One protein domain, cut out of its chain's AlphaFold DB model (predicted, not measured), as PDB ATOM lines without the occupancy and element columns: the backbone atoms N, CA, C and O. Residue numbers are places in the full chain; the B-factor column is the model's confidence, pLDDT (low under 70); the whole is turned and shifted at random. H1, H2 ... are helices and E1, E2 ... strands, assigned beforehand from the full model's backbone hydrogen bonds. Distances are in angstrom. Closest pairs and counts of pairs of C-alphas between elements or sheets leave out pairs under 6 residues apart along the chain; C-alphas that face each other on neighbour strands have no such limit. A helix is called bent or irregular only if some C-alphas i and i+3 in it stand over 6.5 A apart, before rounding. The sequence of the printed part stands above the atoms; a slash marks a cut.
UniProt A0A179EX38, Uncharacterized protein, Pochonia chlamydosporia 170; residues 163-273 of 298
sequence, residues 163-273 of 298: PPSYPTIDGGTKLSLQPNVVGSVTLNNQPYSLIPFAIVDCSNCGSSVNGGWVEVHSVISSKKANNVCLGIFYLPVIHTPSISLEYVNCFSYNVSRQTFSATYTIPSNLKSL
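AT A GLANCE: This is residues 163 to 273 of the 298 residues of an uncharacterized protein of Pochonia chlamydosporia 170 (UniProt A0A179EX38). One long antiparallel sheet of nine strands folds back on itself into a loosely formed, barrel-like curl: the leaf E8, E7, E6, E5 faces the leaf E3, E2, E1, E9, with bent E4 as the hinge. The two edge strands, E8 and E9, follow each other across one residue, and the short helix H1 grazes the sheet. The printed part has 111 residues, with strands E1 to E9 and then H1 along the chain. The sheet's order is E8, E7, E6, E5, E4, E3, E2, E1, E9, and the class is mostly strand. The whole is compact, with a radius of gyration of the C-alphas of 13.5 A and spans of 40 by 27 by 23 A.

IN THESE COORDINATES: Find C-alpha 190 at (20.448, -23.564, -53.461); from there E4, the longest strand, runs through residues 190 to 202 for 30.2 A and bends by 72 degrees at residue 197. Next come E5, residues 213 to 222, 27.3 A; E6, residues 227 to 236, 28.3 A; and E7, residues 242 to 250, 22.3 A, which bends by 62 degrees at residue 247. E8 is residues 258 to 261, and E9 is residues 263 to 265. Before E4, look for E1, residues 168 to 170, beginning at C-alpha 168 (4.134, -11.943, -45.674); E2, residues 175 to 177; and E3, residues 183 to 187. H1, residues 268 to 272, ends at C-alpha 272 (-2.316, -9.513, -30.286).

HOW THE PARTS SIT: Start at E4 and E5, an antiparallel hairpin, where N 195 and O 219 are 2.9 A apart, within hydrogen-bond range. On one side of E4 the sheet goes on through E5 to E6, with N 216 and O 233 at 2.9 A, then E7, with N 234 and O 244 at 2.8 A, then edge strand E8, with N 260 and O 243 at 2.8 A. On the other side come E3, with N 185 and O 192 at 3.0 A; E2, with N 184 and O 176 at 2.8 A; E1, with N 169 and O 177 at 2.8 A; and edge strand E9, with N 170 and O 263 at 2.9 A. E1 to E8 form a meander, each strand the antiparallel neighbour of the one before. E8 and E9 meet only through their link, at 84 degrees. Across the fold, the closest C-alphas of E2 and E8, Leu 175 and Phe 260, are 7.1 A apart. H1 only grazes the sheet, with residues 270 to 272; its one O i to N i+4 pair is out of range, while 2 of 2 O i to N i+3 pairs are within it.

THE WHOLE: The two C-alphas farthest apart, those of Ser 207 and Lys 224, are 42.9 A apart. The printed part has no cut, and no link is long. Its mean pLDDT is 88.9; look for values under 70 at residues 206 to 210, 239 and 271 to 273.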
ATOM      1  N   PRO A 163       2.745 -21.178 -37.259       89.56
ATOM      2  CA  PRO A 163       2.059 -20.173 -36.462       89.56
ATOM      3  C   PRO A 163       0.711 -19.802 -37.102       89.56
ATOM      4  O   PRO A 163       0.617 -19.743 -38.330       89.56
ATOM      5  N   PRO A 164      -0.320 -19.472 -36.303       87.69
ATOM      6  CA  PRO A 164      -1.640 -19.099 -36.823       87.69
ATOM      7  C   PRO A 164      -1.633 -17.783 -37.619       87.69
ATOM      8  O   PRO A 164      -2.566 -17.504 -38.368       87.69
ATOM      9  N   SER A 165      -0.608 -16.950 -37.432       88.38
ATOM     10  CA  SER A 165      -0.369 -15.729 -38.197       88.38
ATOM     11  C   SER A 165       1.133 -15.464 -38.262       88.38
ATOM     12  O   SER A 165       1.842 -15.686 -37.280       88.38
ATOM     13  N   TYR A 166       1.620 -15.002 -39.412       91.88
ATOM     14  CA  TYR A 166       3.014 -14.616 -39.619       91.88
ATOM     15  C   TYR A 166       3.158 -13.608 -40.771       91.88
ATOM     16  O   TYR A 166       2.247 -13.486 -41.595       91.88
ATOM     17  N   PRO A 167       4.278 -12.860 -40.835       93.38
ATOM     18  CA  PRO A 167       4.533 -11.893 -41.898       93.38
ATOM     19  C   PRO A 167       4.475 -12.484 -43.306       93.38
ATOM     20  O   PRO A 167       4.966 -13.582 -43.559       93.38
ATOM     21  N   THR A 168       3.930 -11.705 -44.239       95.69
ATOM     22  CA  THR A 168       4.134 -11.943 -45.674       95.69
ATOM     23  C   THR A 168       5.456 -11.306 -46.079       95.69
ATOM     24  O   THR A 168       5.698 -10.163 -45.702       95.69
ATOM     25  N   ILE A 169       6.298 -12.019 -46.825       96.75
ATOM     26  CA  ILE A 169       7.613 -11.570 -47.286       96.75
ATOM     27  C   ILE A 169       7.716 -11.801 -48.796       96.75
ATOM     28  O   ILE A 169       7.489 -12.921 -49.259       96.75
ATOM     29  N   ASP A 170       8.122 -10.771 -49.538       96.81
ATOM     30  CA  ASP A 170       8.455 -10.844 -50.962       96.81
ATOM     31  C   ASP A 170       9.860 -10.275 -51.225       96.81
ATOM     32  O   ASP A 170      10.096  -9.067 -51.224       96.81
ATOM     33  N   GLY A 171      10.811 -11.181 -51.436       96.06
ATOM     34  CA  GLY A 171      12.166 -10.919 -51.923       96.06
ATOM     35  C   GLY A 171      12.423 -11.580 -53.281       96.06
ATOM     36  O   GLY A 171      13.558 -11.989 -53.567       96.06
ATOM     37  N   GLY A 172      11.379 -11.759 -54.100       94.38
ATOM     38  CA  GLY A 172      11.445 -12.424 -55.399       94.38
ATOM     39  C   GLY A 172      11.910 -13.880 -55.303       94.38
ATOM     40  O   GLY A 172      11.414 -14.672 -54.508       94.38
ATOM     41  N   THR A 173      12.900 -14.264 -56.114       94.06
ATOM     42  CA  THR A 173      13.409 -15.651 -56.163       94.06
ATOM     43  C   THR A 173      14.299 -16.036 -54.977       94.06
ATOM     44  O   THR A 173      14.655 -17.208 -54.825       94.06
ATOM     45  N   LYS A 174      14.697 -15.071 -54.139       97.19
ATOM     46  CA  LYS A 174      15.646 -15.309 -53.041       97.19
ATOM     47  C   LYS A 174      14.978 -15.606 -51.709       97.19
ATOM     48  O   LYS A 174      15.559 -16.344 -50.918       97.19
ATOM     49  N   LEU A 175      13.810 -15.030 -51.459       97.88
ATOM     50  CA  LEU A 175      13.081 -15.173 -50.207       97.88
ATOM     51  C   LEU A 175      11.599 -14.918 -50.469       97.88
ATOM     52  O   LEU A 175      11.250 -13.882 -51.024       97.88
ATOM     53  N   SER A 176      10.735 -15.834 -50.057       97.81
ATOM     54  CA  SER A 176       9.288 -15.654 -50.126       97.81
ATOM     55  C   SER A 176       8.626 -16.359 -48.955       97.81
ATOM     56  O   SER A 176       8.929 -17.518 -48.670       97.81
ATOM     57  N   LEU A 177       7.680 -15.687 -48.311       96.88
ATOM     58  CA  LEU A 177       6.812 -16.266 -47.293       96.88
ATOM     59  C   LEU A 177       5.408 -15.706 -47.496       96.88
ATOM     60  O   LEU A 177       5.228 -14.494 -47.514       96.88
ATOM     61  N   GLN A 178       4.418 -16.572 -47.677       94.69
ATOM     62  CA  GLN A 178       3.019 -16.170 -47.841       94.69
ATOM     63  C   GLN A 178       2.186 -16.823 -46.730       94.69
ATOM     64  O   GLN A 178       2.596 -17.865 -46.219       94.69
ATOM     65  N   PRO A 179       1.042 -16.245 -46.330       86.50
ATOM     66  CA  PRO A 179       0.235 -16.795 -45.247       86.50
ATOM     67  C   PRO A 179      -0.191 -18.244 -45.513       86.50
ATOM     68  O   PRO A 179      -0.611 -18.585 -46.616       86.50
ATOM     69  N   ASN A 180      -0.128 -19.076 -44.475       81.81
ATOM     70  CA  ASN A 180      -0.523 -20.491 -44.481       81.81
ATOM     71  C   ASN A 180       0.166 -21.374 -45.543       81.81
ATOM     72  O   ASN A 180      -0.368 -22.414 -45.933       81.81
ATOM     73  N   VAL A 181       1.361 -20.998 -46.007       88.25
ATOM     74  CA  VAL A 181       2.169 -21.830 -46.906       88.25
ATOM     75  C   VAL A 181       3.619 -21.929 -46.453       88.25
ATOM     76  O   VAL A 181       4.190 -21.015 -45.863       88.25
ATOM     77  N   VAL A 182       4.247 -23.051 -46.802       94.12
ATOM     78  CA  VAL A 182       5.702 -23.183 -46.732       94.12
ATOM     79  C   VAL A 182       6.322 -22.187 -47.709       94.12
ATOM     80  O   VAL A 182       6.042 -22.221 -48.907       94.12
ATOM     81  N   GLY A 183       7.163 -21.300 -47.188       96.81
ATOM     82  CA  GLY A 183       7.914 -20.335 -47.972       96.81
ATOM     83  C   GLY A 183       9.113 -20.955 -48.689       96.81
ATOM     84  O   GLY A 183       9.371 -22.163 -48.640       96.81
ATOM     85  N   SER A 184       9.904 -20.098 -49.320       97.81
ATOM     86  CA  SER A 184      11.164 -20.460 -49.957       97.81
ATOM     87  C   SER A 184      12.273 -19.487 -49.573       97.81
ATOM     88  O   SER A 184      12.046 -18.296 -49.366       97.81
ATOM     89  N   VAL A 185      13.497 -19.999 -49.485       97.94
ATOM     90  CA  VAL A 185      14.704 -19.185 -49.328       97.94
ATOM     91  C   VAL A 185      15.840 -19.795 -50.138       97.94
ATOM     92  O   VAL A 185      15.992 -21.014 -50.190       97.94
ATOM     93  N   THR A 186      16.644 -18.957 -50.784       96.62
ATOM     94  CA  THR A 186      17.847 -19.387 -51.499       96.62
ATOM     95  C   THR A 186      19.076 -19.082 -50.653       96.62
ATOM     96  O   THR A 186      19.398 -17.918 -50.430       96.62
ATOM     97  N   LEU A 187      19.793 -20.122 -50.223       94.44
ATOM     98  CA  LEU A 187      21.052 -20.011 -49.478       94.44
ATOM     99  C   LEU A 187      22.171 -20.639 -50.308       94.44
ATOM    100  O   LEU A 187      22.015 -21.756 -50.798       94.44
ATOM    101  N   ASN A 188      23.295 -19.940 -50.482       91.38
ATOM    102  CA  ASN A 188      24.433 -20.423 -51.280       91.38
ATOM    103  C   ASN A 188      24.006 -20.918 -52.682       91.38
ATOM    104  O   ASN A 188      24.447 -21.967 -53.148       91.38
ATOM    105  N   ASN A 189      23.103 -20.177 -53.338       91.31
ATOM    106  CA  ASN A 189      22.508 -20.513 -54.641       91.31
ATOM    107  C   ASN A 189      21.732 -21.847 -54.688       91.31
ATOM    108  O   ASN A 189      21.493 -22.380 -55.770       91.31
ATOM    109  N   GLN A 190      21.325 -22.396 -53.541       93.56
ATOM    110  CA  GLN A 190      20.448 -23.564 -53.461       93.56
ATOM    111  C   GLN A 190      19.096 -23.181 -52.847       93.56
ATOM    112  O   GLN A 190      19.068 -22.421 -51.879       93.56
ATOM    113  N   PRO A 191      17.977 -23.704 -53.376       95.62
ATOM    114  CA  PRO A 191      16.659 -23.469 -52.809       95.62
ATOM    115  C   PRO A 191      16.406 -24.355 -51.580       95.62
ATOM    116  O   PRO A 191      16.733 -25.549 -51.562       95.62
ATOM    117  N   TYR A 192      15.757 -23.765 -50.583       97.62
ATOM    118  CA  TYR A 192      15.276 -24.403 -49.363       97.62
ATOM    119  C   TYR A 192      13.804 -24.054 -49.154       97.62
ATOM    120  O   TYR A 192      13.347 -22.962 -49.501       97.62
ATOM    121  N   SER A 193      13.071 -24.981 -48.550       97.94
ATOM    122  CA  SER A 193      11.783 -24.713 -47.924       97.94
ATOM    123  C   SER A 193      11.998 -23.889 -46.660       97.94
ATOM    124  O   SER A 193      12.851 -24.237 -45.844       97.94
ATOM    125  N   LEU A 194      11.211 -22.830 -46.500       97.81
ATOM    126  CA  LEU A 194      11.180 -21.972 -45.319       97.81
ATOM    127  C   LEU A 194       9.892 -22.250 -44.541       97.81
ATOM    128  O   LEU A 194       8.801 -21.975 -45.034       97.81
ATOM    129  N   ILE A 195      10.007 -22.816 -43.346       97.38
ATOM    130  CA  ILE A 195       8.861 -23.278 -42.561       97.38
ATOM    131  C   ILE A 195       8.873 -22.522 -41.227       97.38
ATOM    132  O   ILE A 195       9.660 -22.885 -40.347       97.38
ATOM    133  N   PRO A 196       8.068 -21.457 -41.067       95.38
ATOM    134  CA  PRO A 196       8.004 -20.738 -39.802       95.38
ATOM    135  C   PRO A 196       7.393 -21.642 -38.729       95.38
ATOM    136  O   PRO A 196       6.460 -22.392 -39.011       95.38
ATOM    137  N   PHE A 197       7.899 -21.554 -37.504       93.75
ATOM    138  CA  PHE A 197       7.336 -22.268 -36.349       93.75
ATOM    139  C   PHE A 197       7.112 -21.360 -35.138       93.75
ATOM    140  O   PHE A 197       6.299 -21.680 -34.276       93.75
ATOM    141  N   ALA A 198       7.772 -20.202 -35.097       91.69
ATOM    142  CA  ALA A 198       7.624 -19.219 -34.035       91.69
ATOM    143  C   ALA A 198       7.734 -17.795 -34.603       91.69
ATOM    144  O   ALA A 198       8.598 -17.512 -35.432       91.69
ATOM    145  N   ILE A 199       6.844 -16.900 -34.161       91.19
ATOM    146  CA  ILE A 199       6.942 -15.457 -34.390       91.19
ATOM    147  C   ILE A 199       7.136 -14.706 -33.070       91.19
ATOM    148  O   ILE A 199       6.313 -14.848 -32.167       91.19
ATOM    149  N   VAL A 200       8.163 -13.858 -32.992       88.62
ATOM    150  CA  VAL A 200       8.369 -12.934 -31.865       88.62
ATOM    151  C   VAL A 200       8.117 -11.512 -32.347       88.62
ATOM    152  O   VAL A 200       8.780 -11.028 -33.262       88.62
ATOM    153  N   ASP A 201       7.147 -10.830 -31.738       87.94
ATOM    154  CA  ASP A 201       6.910  -9.407 -31.983       87.94
ATOM    155  C   ASP A 201       7.673  -8.570 -30.953       87.94
ATOM    156  O   ASP A 201       7.258  -8.431 -29.801       87.94
ATOM    157  N   CYS A 202       8.787  -7.997 -31.396       86.56
ATOM    158  CA  CYS A 202       9.610  -7.069 -30.638       86.56
ATOM    159  C   CYS A 202       9.444  -5.614 -31.102       86.56
ATOM    160  O   CYS A 202      10.346  -4.791 -30.923       86.56
ATOM    161  N   SER A 203       8.285  -5.254 -31.665       86.50
ATOM    162  CA  SER A 203       7.997  -3.873 -32.089       86.50
ATOM    163  C   SER A 203       8.131  -2.862 -30.943       86.50
ATOM    164  O   SER A 203       8.441  -1.701 -31.180       86.50
ATOM    165  N   ASN A 204       7.944  -3.313 -29.697       82.25
ATOM    166  CA  ASN A 204       8.076  -2.500 -28.484       82.25
ATOM    167  C   ASN A 204       9.220  -2.968 -27.560       82.25
ATOM    168  O   ASN A 204       9.244  -2.618 -26.379       82.25
ATOM    169  N   CYS A 205      10.151  -3.792 -28.052       75.88
ATOM    170  CA  CYS A 205      11.269  -4.271 -27.241       75.88
ATOM    171  C   CYS A 205      12.364  -3.212 -27.103       75.88
ATOM    172  O   CYS A 205      13.086  -2.902 -28.054       75.88
ATOM    173  N   GLY A 206      12.524  -2.710 -25.879       65.50
ATOM    174  CA  GLY A 206      13.597  -1.790 -25.506       65.50
ATOM    175  C   GLY A 206      13.487  -0.401 -26.148       65.50
ATOM    176  O   GLY A 206      12.566  -0.091 -26.897       65.50
ATOM    177  N   SER A 207      14.461   0.460 -25.854       55.53
ATOM    178  CA  SER A 207      14.555   1.842 -26.356       55.53
ATOM    179  C   SER A 207      15.115   1.938 -27.782       55.53
ATOM    180  O   SER A 207      15.741   2.938 -28.135       55.53
ATOM    181  N   SER A 208      14.976   0.883 -28.595       56.44
ATOM    182  CA  SER A 208      15.715   0.787 -29.853       56.44
ATOM    183  C   SER A 208      15.384   1.968 -30.778       56.44
ATOM    184  O   SER A 208      14.250   2.161 -31.210       56.44
ATOM    185  N   VAL A 209      16.415   2.744 -31.118       57.38
ATOM    186  CA  VAL A 209      16.393   3.859 -32.088       57.38
ATOM    187  C   VAL A 209      15.856   3.463 -33.474       57.38
ATOM    188  O   VAL A 209      15.587   4.329 -34.297       57.38
ATOM    189  N   ASN A 210      15.663   2.162 -33.719       61.81
ATOM    190  CA  ASN A 210      15.207   1.585 -34.981       61.81
ATOM    191  C   ASN A 210      13.722   1.161 -34.970       61.81
ATOM    192  O   ASN A 210      13.264   0.551 -35.934       61.81
ATOM    193  N   GLY A 211      12.969   1.470 -33.907       76.69
ATOM    194  CA  GLY A 211      11.515   1.263 -33.851       76.69
ATOM    195  C   GLY A 211      11.055  -0.181 -33.656       76.69
ATOM    196  O   GLY A 211       9.917  -0.492 -33.992       76.69
ATOM    197  N   GLY A 212      11.916  -1.051 -33.119       85.62
ATOM    198  CA  GLY A 212      11.599  -2.458 -32.882       85.62
ATOM    199  C   GLY A 212      11.702  -3.342 -34.128       85.62
ATOM    200  O   GLY A 212      12.077  -2.903 -35.220       85.62
ATOM    201  N   TRP A 213      11.410  -4.629 -33.954       89.75
ATOM    202  CA  TRP A 213      11.502  -5.636 -35.014       89.75
ATOM    203  C   TRP A 213      10.506  -6.778 -34.798       89.75
ATOM    204  O   TRP A 213      10.018  -6.987 -33.694       89.75
ATOM    205  N   VAL A 214      10.237  -7.544 -35.850       91.38
ATOM    206  CA  VAL A 214       9.559  -8.843 -35.780       91.38
ATOM    207  C   VAL A 214      10.553  -9.930 -36.169       91.38
ATOM    208  O   VAL A 214      11.345  -9.751 -37.094       91.38
ATOM    209  N   GLU A 215      10.514 -11.059 -35.478       93.44
ATOM    210  CA  GLU A 215      11.346 -12.224 -35.761       93.44
ATOM    211  C   GLU A 215      10.492 -13.359 -36.325       93.44
ATOM    212  O   GLU A 215       9.453 -13.699 -35.760       93.44
ATOM    213  N   VAL A 216      10.948 -13.981 -37.413       95.06
ATOM    214  CA  VAL A 216      10.357 -15.205 -37.972       95.06
ATOM    215  C   VAL A 216      11.338 -16.354 -37.768       95.06
ATOM    216  O   VAL A 216      12.310 -16.513 -38.511       95.06
ATOM    217  N   HIS A 217      11.083 -17.161 -36.747       95.69
ATOM    218  CA  HIS A 217      11.889 -18.320 -36.381       95.69
ATOM    219  C   HIS A 217      11.444 -19.500 -37.228       95.69
ATOM    220  O   HIS A 217      10.255 -19.831 -37.298       95.69
ATOM    221  N   SER A 218      12.396 -20.085 -37.947       97.25
ATOM    222  CA  SER A 218      12.080 -20.977 -39.057       97.25
ATOM    223  C   SER A 218      12.960 -22.212 -39.105       97.25
ATOM    224  O   SER A 218      14.169 -22.154 -38.874       97.25
ATOM    225  N   VAL A 219      12.347 -23.319 -39.516       97.44
ATOM    226  CA  VAL A 219      13.050 -24.487 -40.040       97.44
ATOM    227  C   VAL A 219      13.310 -24.254 -41.526       97.44
ATOM    228  O   VAL A 219      12.391 -23.989 -42.301       97.44
ATOM    229  N   ILE A 220      14.569 -24.363 -41.934       97.69
ATOM    230  CA  ILE A 220      15.017 -24.214 -43.318       97.69
ATOM    231  C   ILE A 220      15.469 -25.592 -43.802       97.69
ATOM    232  O   ILE A 220      16.481 -26.117 -43.342       97.69
ATOM    233  N   SER A 221      14.718 -26.213 -44.710       97.00
ATOM    234  CA  SER A 221      14.949 -27.606 -45.123       97.00
ATOM    235  C   SER A 221      15.178 -27.725 -46.624       97.00
ATOM    236  O   SER A 221      14.496 -27.087 -47.421       97.00
ATOM    237  N   SER A 222      16.120 -28.575 -47.035       95.31
ATOM    238  CA  SER A 222      16.300 -28.934 -48.442       95.31
ATOM    239  C   SER A 222      16.384 -30.443 -48.602       95.31
ATOM    240  O   SER A 222      17.329 -31.083 -48.142       95.31
ATOM    241  N   LYS A 223      15.410 -31.008 -49.328       89.75
ATOM    242  CA  LYS A 223      15.420 -32.427 -49.719       89.75
ATOM    243  C   LYS A 223      16.606 -32.751 -50.628       89.75
ATOM    244  O   LYS A 223      17.196 -33.813 -50.499       89.75
ATOM    245  N   LYS A 224      16.964 -31.825 -51.527       89.81
ATOM    246  CA  LYS A 224      18.073 -31.996 -52.476       89.81
ATOM    247  C   LYS A 224      19.426 -31.994 -51.766       89.81
ATOM    248  O   LYS A 224      20.258 -32.839 -52.062       89.81
ATOM    249  N   ALA A 225      19.633 -31.057 -50.840       86.94
ATOM    250  CA  ALA A 225      20.867 -30.990 -50.058       86.94
ATOM    251  C   ALA A 225      20.882 -31.973 -48.873       86.94
ATOM    252  O   ALA A 225      21.889 -32.045 -48.177       86.94
ATOM    253  N   ASN A 226      19.773 -32.687 -48.631       90.62
ATOM    254  CA  ASN A 226      19.551 -33.539 -47.464       90.62
ATOM    255  C   ASN A 226      19.997 -32.858 -46.159       90.62
ATOM    256  O   ASN A 226      20.793 -33.408 -45.404       90.62
ATOM    257  N   ASN A 227      19.534 -31.626 -45.932       93.06
ATOM    258  CA  ASN A 227      19.952 -30.824 -44.785       93.06
ATOM    259  C   ASN A 227      18.783 -30.052 -44.164       93.06
ATOM    260  O   ASN A 227      17.821 -29.684 -44.848       93.06
ATOM    261  N   VAL A 228      18.911 -29.787 -42.865       95.81
ATOM    262  CA  VAL A 228      17.992 -28.980 -42.062       95.81
ATOM    263  C   VAL A 228      18.799 -27.926 -41.316       95.81
ATOM    264  O   VAL A 228      19.891 -28.199 -40.813       95.81
ATOM    265  N   CYS A 229      18.258 -26.717 -41.266       95.88
ATOM    266  CA  CYS A 229      18.782 -25.621 -40.476       95.88
ATOM    267  C   CYS A 229      17.674 -24.975 -39.651       95.88
ATOM    268  O   CYS A 229      16.499 -25.033 -40.010       95.88
ATOM    269  N   LEU A 230      18.081 -24.300 -38.586       96.06
ATOM    270  CA  LEU A 230      17.292 -23.293 -37.893       96.06
ATOM    271  C   LEU A 230      17.820 -21.916 -38.262       96.06
ATOM    272  O   LEU A 230      19.018 -21.763 -38.504       96.06
ATOM    273  N   GLY A 231      16.947 -20.918 -38.295       95.44
ATOM    274  CA  GLY A 231      17.350 -19.532 -38.481       95.44
ATOM    275  C   GLY A 231      16.242 -18.562 -38.103       95.44
ATOM    276  O   GLY A 231      15.064 -18.922 -38.087       95.44
ATOM    277  N   ILE A 232      16.645 -17.328 -37.812       95.81
ATOM    278  CA  ILE A 232      15.746 -16.254 -37.401       95.81
ATOM    279  C   ILE A 232      15.834 -15.138 -38.434       95.81
ATOM    280  O   ILE A 232      16.908 -14.581 -38.667       95.81
ATOM    281  N   PHE A 233      14.706 -14.819 -39.063       96.81
ATOM    282  CA  PHE A 233      14.600 -13.679 -39.967       96.81
ATOM    283  C   PHE A 233      14.134 -12.456 -39.181       96.81
ATOM    284  O   PHE A 233      13.040 -12.467 -38.624       96.81
ATOM    285  N   TYR A 234      14.950 -11.406 -39.154       94.19
ATOM    286  CA  TYR A 234      14.650 -10.132 -38.507       94.19
ATOM    287  C   TYR A 234      14.050  -9.159 -39.519       94.19
ATOM    288  O   TYR A 234      14.669  -8.844 -40.540       94.19
ATOM    289  N   LEU A 235      12.847  -8.682 -39.215       93.31
ATOM    290  CA  LEU A 235      12.075  -7.723 -39.997       93.31
ATOM    291  C   LEU A 235      11.997  -6.415 -39.193       93.31
ATOM    292  O   LEU A 235      11.232  -6.348 -38.228       93.31
ATOM    293  N   PRO A 236      12.776  -5.377 -39.537       90.31
ATOM    294  CA  PRO A 236      12.680  -4.074 -38.875       90.31
ATOM    295  C   PRO A 236      11.254  -3.506 -38.963       90.31
ATOM    296  O   PRO A 236      10.602  -3.626 -39.994       90.31
ATOM    297  N   VAL A 237      10.719  -2.862 -37.928       84.44
ATOM    298  CA  VAL A 237       9.372  -2.258 -38.056       84.44
ATOM    299  C   VAL A 237       9.422  -0.984 -38.901       84.44
ATOM    300  O   VAL A 237       8.494  -0.698 -39.657       84.44
ATOM    301  N   ILE A 238      10.521  -0.231 -38.809       80.38
ATOM    302  CA  ILE A 238      10.729   0.987 -39.592       80.38
ATOM    303  C   ILE A 238      11.407   0.640 -40.924       80.38
ATOM    304  O   ILE A 238      12.404  -0.077 -40.973       80.38
ATOM    305  N   HIS A 239      10.813   1.162 -42.001       59.94
ATOM    306  CA  HIS A 239      10.961   0.803 -43.414       59.94
ATOM    307  C   HIS A 239      12.385   0.812 -43.997       59.94
ATOM    308  O   HIS A 239      12.726   1.646 -44.834       59.94
ATOM    309  N   THR A 240      13.188  -0.194 -43.674       71.75
ATOM    310  CA  THR A 240      14.231  -0.654 -44.597       71.75
ATOM    311  C   THR A 240      13.747  -1.936 -45.269       71.75
ATOM    312  O   THR A 240      13.400  -2.867 -44.545       71.75
ATOM    313  N   PRO A 241      13.736  -2.037 -46.614       81.44
ATOM    314  CA  PRO A 241      13.347  -3.250 -47.341       81.44
ATOM    315  C   PRO A 241      14.453  -4.313 -47.255       81.44
ATOM    316  O   PRO A 241      14.982  -4.785 -48.259       81.44
ATOM    317  N   SER A 242      14.882  -4.622 -46.037       91.75
ATOM    318  CA  SER A 242      16.024  -5.465 -45.736       91.75
ATOM    319  C   SER A 242      15.662  -6.396 -44.594       91.75
ATOM    320  O   SER A 242      15.381  -5.945 -43.487       91.75
ATOM    321  N   ILE A 243      15.728  -7.694 -44.860       94.12
ATOM    322  CA  ILE A 243      15.547  -8.753 -43.868       94.12
ATOM    323  C   ILE A 243      16.910  -9.385 -43.607       94.12
ATOM    324  O   ILE A 243      17.579  -9.802 -44.558       94.12
ATOM    325  N   SER A 244      17.340  -9.470 -42.347       94.94
ATOM    326  CA  SER A 244      18.540 -10.236 -41.985       94.94
ATOM    327  C   SER A 244      18.163 -11.630 -41.511       94.94
ATOM    328  O   SER A 244      17.269 -11.807 -40.695       94.94
ATOM    329  N   LEU A 245      18.867 -12.632 -42.026       96.50
ATOM    330  CA  LEU A 245      18.836 -13.989 -41.508       96.50
ATOM    331  C   LEU A 245      20.008 -14.161 -40.541       96.50
ATOM    332  O   LEU A 245      21.176 -14.113 -40.943       96.50
ATOM    333  N   GLU A 246      19.682 -14.355 -39.271       93.69
ATOM    334  CA  GLU A 246      20.622 -14.474 -38.160       93.69
ATOM    335  C   GLU A 246      20.441 -15.804 -37.428       93.69
ATOM    336  O   GLU A 246      19.518 -16.572 -37.704       93.69
ATOM    337  N   TYR A 247      21.380 -16.103 -36.523       90.62
ATOM    338  CA  TYR A 247      21.373 -17.332 -35.716       90.62
ATOM    339  C   TYR A 247      21.206 -18.624 -36.530       90.62
ATOM    340  O   TYR A 247      20.656 -19.606 -36.041       90.62
ATOM    341  N   VAL A 248      21.714 -18.630 -37.769       92.94
ATOM    342  CA  VAL A 248      21.595 -19.796 -38.644       92.94
ATOM    343  C   VAL A 248      22.472 -20.921 -38.129       92.94
ATOM    344  O   VAL A 248      23.690 -20.770 -38.054       92.94
ATOM    345  N   ASN A 249      21.846 -22.048 -37.818       92.12
ATOM    346  CA  ASN A 249      22.516 -23.271 -37.410       92.12
ATOM    347  C   ASN A 249      22.039 -24.401 -38.313       92.12
ATOM    348  O   ASN A 249      20.874 -24.790 -38.272       92.12
ATOM    349  N   CYS A 250      22.931 -24.908 -39.153       92.31
ATOM    350  CA  CYS A 250      22.653 -25.990 -40.086       92.31
ATOM    351  C   CYS A 250      23.305 -27.277 -39.573       92.31
ATOM    352  O   CYS A 250      24.446 -27.269 -39.125       92.31
ATOM    353  N   PHE A 251      22.600 -28.403 -39.667       88.25
ATOM    354  CA  PHE A 251      23.040 -29.654 -39.037       88.25
ATOM    355  C   PHE A 251      24.194 -30.358 -39.758       88.25
ATOM    356  O   PHE A 251      24.703 -31.346 -39.234       88.25
ATOM    357  N   SER A 252      24.603 -29.882 -40.939       84.12
ATOM    358  CA  SER A 252      25.646 -30.521 -41.763       84.12
ATOM    359  C   SER A 252      26.755 -29.579 -42.252       84.12
ATOM    360  O   SER A 252      27.738 -30.049 -42.813       84.12
ATOM    361  N   TYR A 253      26.606 -28.258 -42.114       83.75
ATOM    362  CA  TYR A 253      27.609 -27.264 -42.532       83.75
ATOM    363  C   TYR A 253      27.283 -25.899 -41.929       83.75
ATOM    364  O   TYR A 253      26.201 -25.708 -41.393       83.75
ATOM    365  N   ASN A 254      28.182 -24.923 -42.057       84.00
ATOM    366  CA  ASN A 254      27.945 -23.569 -41.564       84.00
ATOM    367  C   ASN A 254      27.357 -22.666 -42.653       84.00
ATOM    368  O   ASN A 254      27.827 -22.649 -43.790       84.00
ATOM    369  N   VAL A 255      26.349 -21.875 -42.287       88.56
ATOM    370  CA  VAL A 255      25.814 -20.793 -43.120       88.56
ATOM    371  C   VAL A 255      26.101 -19.477 -42.422       88.56
ATOM    372  O   VAL A 255      25.720 -19.275 -41.271       88.56
ATOM    373  N   SER A 256      26.783 -18.575 -43.120       90.25
ATOM    374  CA  SER A 256      26.989 -17.213 -42.637       90.25
ATOM    375  C   SER A 256      25.679 -16.428 -42.649       90.25
ATOM    376  O   SER A 256      24.762 -16.730 -43.413       90.25
ATOM    377  N   ARG A 257      25.625 -15.371 -41.834       92.38
ATOM    378  CA  ARG A 257      24.560 -14.363 -41.871       92.38
ATOM    379  C   ARG A 257      24.298 -13.910 -43.310       92.38
ATOM    380  O   ARG A 257      25.243 -13.673 -44.062       92.38
ATOM    381  N   GLN A 258      23.026 -13.746 -43.663       95.44
ATOM    382  CA  GLN A 258      22.617 -13.217 -44.966       95.44
ATOM    383  C   GLN A 258      21.654 -12.047 -44.803       95.44
ATOM    384  O   GLN A 258      20.963 -11.930 -43.792       95.44
ATOM    385  N   THR A 259      21.605 -11.191 -45.817       95.75
ATOM    386  CA  THR A 259      20.652 -10.087 -45.907       95.75
ATOM    387  C   THR A 259      19.922 -10.178 -47.237       95.75
ATOM    388  O   THR A 259      20.536 -10.412 -48.279       95.75
ATOM    389  N   PHE A 260      18.610  -9.990 -47.196       96.12
ATOM    390  CA  PHE A 260      17.723 -10.067 -48.346       96.12
ATOM    391  C   PHE A 260      17.084  -8.707 -48.578       96.12
ATOM    392  O   PHE A 260      16.537  -8.125 -47.646       96.12
ATOM    393  N   SER A 261      17.117  -8.230 -49.821       95.75
ATOM    394  CA  SER A 261      16.256  -7.126 -50.242       95.75
ATOM    395  C   SER A 261      14.846  -7.678 -50.414       95.75
ATOM    396  O   SER A 261      14.627  -8.488 -51.315       95.75
ATOM    397  N   ALA A 262      13.921  -7.287 -49.545       95.50
ATOM    398  CA  ALA A 262      12.558  -7.806 -49.536       95.50
ATOM    399  C   ALA A 262      11.577  -6.772 -48.977       95.50
ATOM    400  O   ALA A 262      11.923  -5.985 -48.094       95.50
ATOM    401  N   THR A 263      10.345  -6.801 -49.471       94.94
ATOM    402  CA  THR A 263       9.210  -6.134 -48.833       94.94
ATOM    403  C   THR A 263       8.500  -7.123 -47.916       94.94
ATOM    404  O   THR A 263       8.602  -8.341 -48.084       94.94
ATOM    405  N   TYR A 264       7.807  -6.611 -46.906       94.81
ATOM    406  CA  TYR A 264       7.027  -7.451 -46.010       94.81
ATOM    407  C   TYR A 264       5.837  -6.703 -45.428       94.81
ATOM    408  O   TYR A 264       5.864  -5.485 -45.247       94.81
ATOM    409  N   THR A 265       4.806  -7.473 -45.098       93.50
ATOM    410  CA  THR A 265       3.595  -6.999 -44.433       93.50
ATOM    411  C   THR A 265       3.428  -7.769 -43.134       93.50
ATOM    412  O   THR A 265       3.303  -8.996 -43.144       93.50
ATOM    413  N   ILE A 266       3.421  -7.045 -42.013       90.88
ATOM    414  CA  ILE A 266       3.150  -7.600 -40.684       90.88
ATOM    415  C   ILE A 266       1.626  -7.598 -40.468       90.88
ATOM    416  O   ILE A 266       1.017  -6.525 -40.514       90.88
ATOM    417  N   PRO A 267       0.989  -8.759 -40.233       90.19
ATOM    418  CA  PRO A 267      -0.442  -8.836 -39.976       90.19
ATOM    419  C   PRO A 267      -0.833  -8.012 -38.746       90.19
ATOM    420  O   PRO A 267      -0.147  -8.036 -37.725       90.19
ATOM    421  N   SER A 268      -1.971  -7.317 -38.791       87.69
ATOM    422  CA  SER A 268      -2.451  -6.533 -37.642       87.69
ATOM    423  C   SER A 268      -2.775  -7.406 -36.424       87.69
ATOM    424  O   SER A 268      -2.545  -6.983 -35.294       87.69
ATOM    425  N   ASN A 269      -3.236  -8.642 -36.648       82.62
ATOM    426  CA  ASN A 269      -3.494  -9.634 -35.602       82.62
ATOM    427  C   ASN A 269      -2.215 -10.267 -35.022       82.62
ATOM    428  O   ASN A 269      -2.290 -10.977 -34.020       82.62
ATOM    429  N   LEU A 270      -1.040 -10.009 -35.610       79.19
ATOM    430  CA  LEU A 270       0.233 -10.428 -35.024       79.19
ATOM    431  C   LEU A 270       0.484  -9.695 -33.697       79.19
ATOM    432  O   LEU A 270       0.944 -10.296 -32.731       79.19
ATOM    433  N   LYS A 271       0.063  -8.424 -33.623       57.81
ATOM    434  CA  LYS A 271       0.223  -7.558 -32.446       57.81
ATOM    435  C   LYS A 271      -0.540  -8.054 -31.214       57.81
ATOM    436  O   LYS A 271      -0.206  -7.666 -30.101       57.81
ATOM    437  N   SER A 272      -1.556  -8.905 -31.392       48.72
ATOM    438  CA  SER A 272      -2.316  -9.513 -30.286       48.72
ATOM    439  C   SER A 272      -1.751 -10.850 -29.804       48.72
ATOM    440  O   SER A 272      -2.153 -11.318 -28.746       48.72
ATOM    441  N   LEU A 273      -0.816 -11.455 -30.548       47.00
ATOM    442  CA  LEU A 273      -0.075 -12.649 -30.120       47.00
ATOM    443  C   LEU A 273       1.188 -12.281 -29.328       47.00
ATOM    444  O   LEU A 273       2.047 -13.137 -29.124       47.00
TER     445      LEU A 273